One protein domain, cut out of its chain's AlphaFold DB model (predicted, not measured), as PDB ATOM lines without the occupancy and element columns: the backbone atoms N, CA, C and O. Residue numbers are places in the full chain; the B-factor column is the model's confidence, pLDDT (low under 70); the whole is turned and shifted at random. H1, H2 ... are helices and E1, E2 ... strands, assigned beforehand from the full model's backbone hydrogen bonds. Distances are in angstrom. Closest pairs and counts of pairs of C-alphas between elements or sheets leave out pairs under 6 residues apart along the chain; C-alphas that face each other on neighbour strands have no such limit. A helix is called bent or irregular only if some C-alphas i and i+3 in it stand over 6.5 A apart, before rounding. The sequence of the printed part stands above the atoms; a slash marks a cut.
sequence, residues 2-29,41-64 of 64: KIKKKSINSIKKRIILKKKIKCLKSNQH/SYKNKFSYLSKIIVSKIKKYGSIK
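This is residues 2 to 29 and 41 to 64 of the 64 residues of an uncharacterized protein of Candidatus Carsonella ruddii (Diaphorina cf. continua) (UniProt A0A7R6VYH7). A small antiparallel sheet of three short strands, E1, E2 and E3, makes the middle of a long, thin model, with two helices, H1 and H2, toward one end of it and the stretches next to the cut toward the other. H1 is followed by the edge strand E1 with no residue between them, the chain turning there, H2 follows the other edge strand E3 and only grazes the sheet, and residues 2 to 8 before H1 make a tail that adds much of the length. The printed part has 52 residues, with two named helices and three named strands in the order H1, E1, E2, E3, H2; the class is mixed, helices and strands. It is loose, with a radius of gyration of the C-alphas of 13.0 A, and the C-alphas span 50 by 22 by 16 A along their three main axes.

The sheet's inner strand, E2, holds residues 21 to 24 and is the longest strand, 10.8 A from first to last C-alpha. E1 holds residues 15 to 17 and measures 6.4 A. E3, residues 46 to 48, measures 6.9 A. The longest helix, H2, holds residues 51 to 60 and measures 14.3 A, from C-alpha 51 at (129.987, 105.784, 114.528) to C-alpha 60 at (124.689, 96.399, 123.964). H1, residues 9 to 14, measures 9.0 A and begins with C-alpha 9 at (116.443, 90.601, 118.370). Neither helix is bent.

The sheet runs, strand beside strand, E1, E2, E3, with E1 and E3 as its edge strands. E1 and E2 form a hairpin and are antiparallel, with 143 degrees between their N-to-C directions. Their C-alphas 16 and 22 face each other at 5.3 A, and N 16 and O 22 are within hydrogen-bond range at 2.8 A, as are N 22 and O 16 at 3.1 A. E2 and E3 are also antiparallel, with 146 degrees between their directions. C-alphas 22 and 48 face each other at 4.2 A, and both N 23 and O 47 and N 47 and O 23 are within hydrogen-bond range at 2.9 A. E1 and E3 are apart. H2 is on the sheet but only grazes it, with its residues 51 to 57. The closest C-alphas of H2 and E2 are those of Val 54 and Ile 21, 7.1 A apart. H1 is not on the sheet, but only just, with 4 pairs of C-alphas within 10 A. The closest C-alphas of H1 and E2 are those of Arg 14 and Cys 23, 6.4 A apart. H1 and E3 are apart. H1 and H2 are only just apart, their closest C-alphas being 8.2 A from each other. In H2 every O i to N i+4 pair is within hydrogen-bond range; in H1 it is 1 of 2, and 2 of 3 O i to N i+3 pairs are within range.

The two C-alphas farthest apart are those of Lys 2 and Ser 41, 49.8 A from each other, while those of Lys 2 and Lys 64, the first and last printed, are 21.1 A apart. Residues 30 to 40 are cut out, and C-alphas 29 and 41 are 13.5 A apart across the cut. The link from E2 to E3 runs across this cut. The links printed whole, H1 to E1, E1 to E2 and E3 to H2, are tight. Lys 64 is the chain's last residue. The mean pLDDT of the printed part is 84.3, and confidence is low, under 70, at residues 41 to 44 and 62 to 64.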
ATOM      1  N   LYS A   2     124.930  81.847 136.637       82.69
ATOM      2  CA  LYS A   2     125.618  82.723 135.660       82.69
ATOM      3  C   LYS A   2     124.594  83.506 134.829       82.69
ATOM      4  O   LYS A   2     123.800  82.902 134.112       82.69
ATOM      5  N   ILE A   3     124.618  84.837 134.897       85.00
ATOM      6  CA  ILE A   3     123.716  85.708 134.126       85.00
ATOM      7  C   ILE A   3     124.269  85.874 132.701       85.00
ATOM      8  O   ILE A   3     125.397  86.326 132.514       85.00
ATOM      9  N   LYS A   4     123.475  85.519 131.680       81.62
ATOM     10  CA  LYS A   4     123.822  85.710 130.259       81.62
ATOM     11  C   LYS A   4     123.183  86.989 129.712       81.62
ATOM     12  O   LYS A   4     122.012  87.264 129.967       81.62
ATOM     13  N   LYS A   5     123.922  87.746 128.894       77.75
ATOM     14  CA  LYS A   5     123.367  88.893 128.152       77.75
ATOM     15  C   LYS A   5     122.378  88.413 127.087       77.75
ATOM     16  O   LYS A   5     122.745  87.629 126.213       77.75
ATOM     17  N   LYS A   6     121.145  88.927 127.119       79.88
ATOM     18  CA  LYS A   6     120.149  88.694 126.059       79.88
ATOM     19  C   LYS A   6     120.512  89.495 124.807       79.88
ATOM     20  O   LYS A   6     120.897  90.657 124.903       79.88
ATOM     21  N   SER A   7     120.373  88.888 123.629       75.94
ATOM     22  CA  SER A   7     120.519  89.620 122.369       75.94
ATOM     23  C   SER A   7     119.263  90.421 122.051       75.94
ATOM     24  O   SER A   7     118.143  89.936 122.219       75.94
ATOM     25  N   ILE A   8     119.441  91.627 121.517       84.19
ATOM     26  CA  ILE A   8     118.323  92.492 121.136       84.19
ATOM     27  C   ILE A   8     117.856  92.111 119.723       84.19
ATOM     28  O   ILE A   8     118.304  92.665 118.717       84.19
ATOM     29  N   ASN A   9     116.949  91.133 119.643       83.88
ATOM     30  CA  ASN A   9     116.443  90.601 118.370       83.88
ATOM     31  C   ASN A   9     115.740  91.669 117.512       83.88
ATOM     32  O   ASN A   9     115.805  91.611 116.285       83.88
ATOM     33  N   SER A  10     115.121  92.676 118.133       86.00
ATOM     34  CA  SER A  10     114.476  93.792 117.427       86.00
ATOM     35  C   SER A  10     115.466  94.639 116.621       86.00
ATOM     36  O   SER A  10     115.149  95.044 115.504       86.00
ATOM     37  N   ILE A  11     116.678  94.858 117.142       86.56
ATOM     38  CA  ILE A  11     117.740  95.585 116.436       86.56
ATOM     39  C   ILE A  11     118.211  94.764 115.240       86.56
ATOM     40  O   ILE A  11     118.273  95.301 114.137       86.56
ATOM     41  N   LYS A  12     118.458  93.460 115.429       84.44
ATOM     42  CA  LYS A  12     118.893  92.552 114.353       84.44
ATOM     43  C   LYS A  12     117.927  92.541 113.163       84.44
ATOM     44  O   LYS A  12     118.381  92.498 112.030       84.44
ATOM     45  N   LYS A  13     116.614  92.651 113.406       88.94
ATOM     46  CA  LYS A  13     115.590  92.730 112.346       88.94
ATOM     47  C   LYS A  13     115.587  94.057 111.570       88.94
ATOM     48  O   LYS A  13     115.018  94.118 110.488       88.94
ATOM     49  N   ARG A  14     116.168  95.130 112.119       89.88
ATOM     50  CA  ARG A  14     116.110  96.491 111.547       89.88
ATOM     51  C   ARG A  14     117.413  96.949 110.894       89.88
ATOM     52  O   ARG A  14     117.388  97.864 110.070       89.88
ATOM     53  N   ILE A  15     118.545  96.362 111.275       91.31
ATOM     54  CA  ILE A  15     119.865  96.726 110.752       91.31
ATOM     55  C   ILE A  15     120.365  95.693 109.746       91.31
ATOM     56  O   ILE A  15     120.106  94.502 109.870       91.31
ATOM     57  N   ILE A  16     121.152  96.152 108.779       90.69
ATOM     58  CA  ILE A  16     121.845  95.314 107.806       90.69
ATOM     59  C   ILE A  16     123.341  95.422 108.090       90.69
ATOM     60  O   ILE A  16     123.938  96.498 107.970       90.69
ATOM     61  N   LEU A  17     123.944  94.295 108.458       87.31
ATOM     62  CA  LEU A  17     125.374  94.169 108.712       87.31
ATOM     63  C   LEU A  17     126.085  93.811 107.396       87.31
ATOM     64  O   LEU A  17     125.975  92.696 106.905       87.31
ATOM     65  N   LYS A  18     126.775  94.786 106.791       86.06
ATOM     66  CA  LYS A  18     127.768  94.574 105.717       86.06
ATOM     67  C   LYS A  18     129.120  95.136 106.191       86.06
ATOM     68  O   LYS A  18     129.335  95.273 107.390       86.06
ATOM     69  N   LYS A  19     129.992  95.579 105.273       87.00
ATOM     70  CA  LYS A  19     131.231  96.322 105.595       87.00
ATOM     71  C   LYS A  19     130.984  97.540 106.507       87.00
ATOM     72  O   LYS A  19     131.833  97.895 107.314       87.00
ATOM     73  N   LYS A  20     129.810  98.175 106.394       87.38
ATOM     74  CA  LYS A  20     129.296  99.207 107.311       87.38
ATOM     75  C   LYS A  20     127.859  98.857 107.712       87.38
ATOM     76  O   LYS A  20     127.117  98.315 106.890       87.38
ATOM     77  N   ILE A  21     127.462  99.185 108.945       90.69
ATOM     78  CA  ILE A  21     126.083  98.973 109.413       90.69
ATOM     79  C   ILE A  21     125.169 100.017 108.766       90.69
ATOM     80  O   ILE A  21     125.426 101.221 108.855       90.69
ATOM     81  N   LYS A  22     124.101  99.554 108.117       92.88
ATOM     82  CA  LYS A  22     123.097 100.406 107.469       92.88
ATOM     83  C   LYS A  22     121.680 100.007 107.872       92.88
ATOM     84  O   LYS A  22     121.453  98.886 108.313       92.88
ATOM     85  N   CYS A  23     120.732 100.915 107.702       93.25
ATOM     86  CA  CYS A  23     119.307 100.691 107.933       93.25
ATOM     87  C   CYS A  23     118.477 101.314 106.805       93.25
ATOM     88  O   CYS A  23     118.997 102.075 105.983       93.25
ATOM     89  N   LEU A  24     117.193 100.965 106.747       90.94
ATOM     90  CA  LEU A  24     116.230 101.659 105.894       90.94
ATOM     91  C   LEU A  24     115.969 103.064 106.442       90.94
ATOM     92  O   LEU A  24     115.930 103.263 107.659       90.94
ATOM     93  N   LYS A  25     115.775 104.031 105.543       88.69
ATOM     94  CA  LYS A  25     115.394 105.388 105.945       88.69
ATOM     95  C   LYS A  25     114.006 105.398 106.581       88.69
ATOM     96  O   LYS A  25     113.099 104.683 106.158       88.69
ATOM     97  N   SER A  26     113.845 106.243 107.593       88.25
ATOM     98  CA  SER A  26     112.571 106.439 108.275       88.25
ATOM     99  C   SER A  26     111.568 107.229 107.427       88.25
ATOM    100  O   SER A  26     111.907 107.861 106.423       88.25
ATOM    101  N   ASN A  27     110.309 107.202 107.866       87.31
ATOM    102  CA  ASN A  27     109.192 107.970 107.316       87.31
ATOM    103  C   ASN A  27     108.832 107.604 105.861       87.31
ATOM    104  O   ASN A  27     108.377 108.463 105.120       87.31
ATOM    105  N   GLN A  28     109.026 106.359 105.426       84.44
ATOM    106  CA  GLN A  28     108.688 105.922 104.058       84.44
ATOM    107  C   GLN A  28     107.415 105.062 103.966       84.44
ATOM    108  O   GLN A  28     107.129 104.521 102.905       84.44
ATOM    109  N   HIS A  29     106.657 104.928 105.059       86.81
ATOM    110  CA  HIS A  29     105.491 104.038 105.124       86.81
ATOM    111  C   HIS A  29     104.143 104.761 104.970       86.81
ATOM    112  O   HIS A  29     103.226 104.224 104.368       86.81
ATOM    113  N   SER A  41     112.569 110.761  96.837       66.12
ATOM    114  CA  SER A  41     113.259 109.960  95.826       66.12
ATOM    115  C   SER A  41     113.694 108.602  96.397       66.12
ATOM    116  O   SER A  41     114.562 108.515  97.271       66.12
ATOM    117  N   TYR A  42     113.129 107.522  95.849       64.81
ATOM    118  CA  TYR A  42     113.472 106.134  96.178       64.81
ATOM    119  C   TYR A  42     114.910 105.740  95.799       64.81
ATOM    120  O   TYR A  42     115.324 104.623  96.108       64.81
ATOM    121  N   LYS A  43     115.697 106.625  95.166       63.97
ATOM    122  CA  LYS A  43     117.073 106.316  94.738       63.97
ATOM    123  C   LYS A  43     118.009 105.982  95.909       63.97
ATOM    124  O   LYS A  43     118.924 105.192  95.731       63.97
ATOM    125  N   ASN A  44     117.747 106.489  97.121       68.62
ATOM    126  CA  ASN A  44     118.553 106.194  98.316       68.62
ATOM    127  C   ASN A  44     117.704 105.624  99.465       68.62
ATOM    128  O   ASN A  44     117.435 106.328 100.442       68.62
ATOM    129  N   LYS A  45     117.306 104.344  99.355       82.25
ATOM    130  CA  LYS A  45     116.515 103.605 100.372       82.25
ATOM    131  C   LYS A  45     117.265 103.358 101.689       82.25
ATOM    132  O   LYS A  45     116.643 103.231 102.741       82.25
ATOM    133  N   PHE A  46     118.595 103.297 101.640       89.19
ATOM    134  CA  PHE A  46     119.429 102.966 102.795       89.19
ATOM    135  C   PHE A  46     120.187 104.182 103.332       89.19
ATOM    136  O   PHE A  46     120.607 105.058 102.577       89.19
ATOM    137  N   SER A  47     120.402 104.195 104.644       90.44
ATOM    138  CA  SER A  47     121.268 105.140 105.351       90.44
ATOM    139  C   SER A  47     122.291 104.392 106.199       90.44
ATOM    140  O   SER A  47     121.969 103.381 106.826       90.44
ATOM    141  N   TYR A  48     123.527 104.888 106.230       92.94
ATOM    142  CA  TYR A  48     124.563 104.365 107.118       92.94
ATOM    143  C   TYR A  48     124.378 104.906 108.534       92.94
ATOM    144  O   TYR A  48     124.026 106.070 108.717       92.94
ATOM    145  N   LEU A  49     124.632 104.061 109.533       92.00
ATOM    146  CA  LEU A  49     124.593 104.484 110.929       92.00
ATOM    147  C   LEU A  49     125.859 105.263 111.297       92.00
ATOM    148  O   LEU A  49     126.958 104.952 110.832       92.00
ATOM    149  N   SER A  50     125.704 106.262 112.167       94.00
ATOM    150  CA  SER A  50     126.831 107.028 112.700       94.00
ATOM    151  C   SER A  50     127.727 106.152 113.582       94.00
ATOM    152  O   SER A  50     127.273 105.175 114.184       94.00
ATOM    153  N   LYS A  51     129.008 106.524 113.709       92.44
ATOM    154  CA  LYS A  51     129.987 105.784 114.528       92.44
ATOM    155  C   LYS A  51     129.517 105.604 115.981       92.44
ATOM    156  O   LYS A  51     129.687 104.526 116.543       92.44
ATOM    157  N   ILE A  52     128.870 106.624 116.552       92.94
ATOM    158  CA  ILE A  52     128.333 106.617 117.925       92.94
ATOM    159  C   ILE A  52     127.209 105.582 118.081       92.94
ATOM    160  O   ILE A  52     127.144 104.863 119.073       92.94
ATOM    161  N   ILE A  53     126.310 105.477 117.100       90.75
ATOM    162  CA  ILE A  53     125.224 104.490 117.149       90.75
ATOM    163  C   ILE A  53     125.795 103.082 116.969       90.75
ATOM    164  O   ILE A  53     125.422 102.163 117.696       90.75
ATOM    165  N   VAL A  54     126.741 102.917 116.042       91.06
ATOM    166  CA  VAL A  54     127.420 101.638 115.808       91.06
ATOM    167  C   VAL A  54     128.135 101.147 117.070       91.06
ATOM    168  O   VAL A  54     128.013  99.968 117.400       91.06
ATOM    169  N   SER A  55     128.825 102.022 117.812       90.31
ATOM    170  CA  SER A  55     129.506 101.632 119.054       90.31
ATOM    171  C   SER A  55     128.521 101.163 120.130       90.31
ATOM    172  O   SER A  55     128.742 100.124 120.753       90.31
ATOM    173  N   LYS A  56     127.381 101.850 120.287       89.19
ATOM    174  CA  LYS A  56     126.302 101.426 121.193       89.19
ATOM    175  C   LYS A  56     125.719 100.071 120.783       89.19
ATOM    176  O   LYS A  56     125.586  99.182 121.621       89.19
ATOM    177  N   ILE A  57     125.425  99.871 119.498       87.94
ATOM    178  CA  ILE A  57     124.885  98.601 118.988       87.94
ATOM    179  C   ILE A  57     125.862  97.446 119.231       87.94
ATOM    180  O   ILE A  57     125.435  96.376 119.655       87.94
ATOM    181  N   LYS A  58     127.167  97.653 119.033       85.50
ATOM    182  CA  LYS A  58     128.181  96.630 119.330       85.50
ATOM    183  C   LYS A  58     128.275  96.326 120.831       85.50
ATOM    184  O   LYS A  58     128.308  95.163 121.218       85.50
ATOM    185  N   LYS A  59     128.247  97.358 121.684       85.19
ATOM    186  CA  LYS A  59     128.360  97.218 123.150       85.19
ATOM    187  C   LYS A  59     127.153  96.517 123.789       85.19
ATOM    188  O   LYS A  59     127.328  95.709 124.705       85.19
ATOM    189  N   TYR A  60     125.941  96.831 123.326       81.75
ATOM    190  CA  TYR A  60     124.689  96.399 123.964       81.75
ATOM    191  C   TYR A  60     123.880  95.385 123.145       81.75
ATOM    192  O   TYR A  60     123.129  94.601 123.714       81.75
ATOM    193  N   GLY A  61     124.021  95.374 121.821       72.81
ATOM    194  CA  GLY A  61     123.248  94.514 120.920       72.81
ATOM    195  C   GLY A  61     123.787  93.092 120.774       72.81
ATOM    196  O   GLY A  61     123.141  92.276 120.113       72.81
ATOM    197  N   SER A  62     124.939  92.781 121.382       67.44
ATOM    198  CA  SER A  62     125.634  91.490 121.239       67.44
ATOM    199  C   SER A  62     125.866  91.122 119.766       67.44
ATOM    200  O   SER A  62     125.638  89.987 119.348       67.44
ATOM    201  N   ILE A  63     126.254  92.119 118.967       68.75
ATOM    202  CA  ILE A  63     126.587  91.983 117.547       68.75
ATOM    203  C   ILE A  63     128.110  92.079 117.445       68.75
ATOM    204  O   ILE A  63     128.668  93.128 117.770       68.75
ATOM    205  N   LYS A  64     128.756  90.973 117.058       61.22
ATOM    206  CA  LYS A  64     130.187  90.925 116.728       61.22
ATOM    207  C   LYS A  64     130.396  91.393 115.291       61.22
ATOM    208  O   LYS A  64     129.609  90.948 114.428       61.22
TER     209      LYS A  64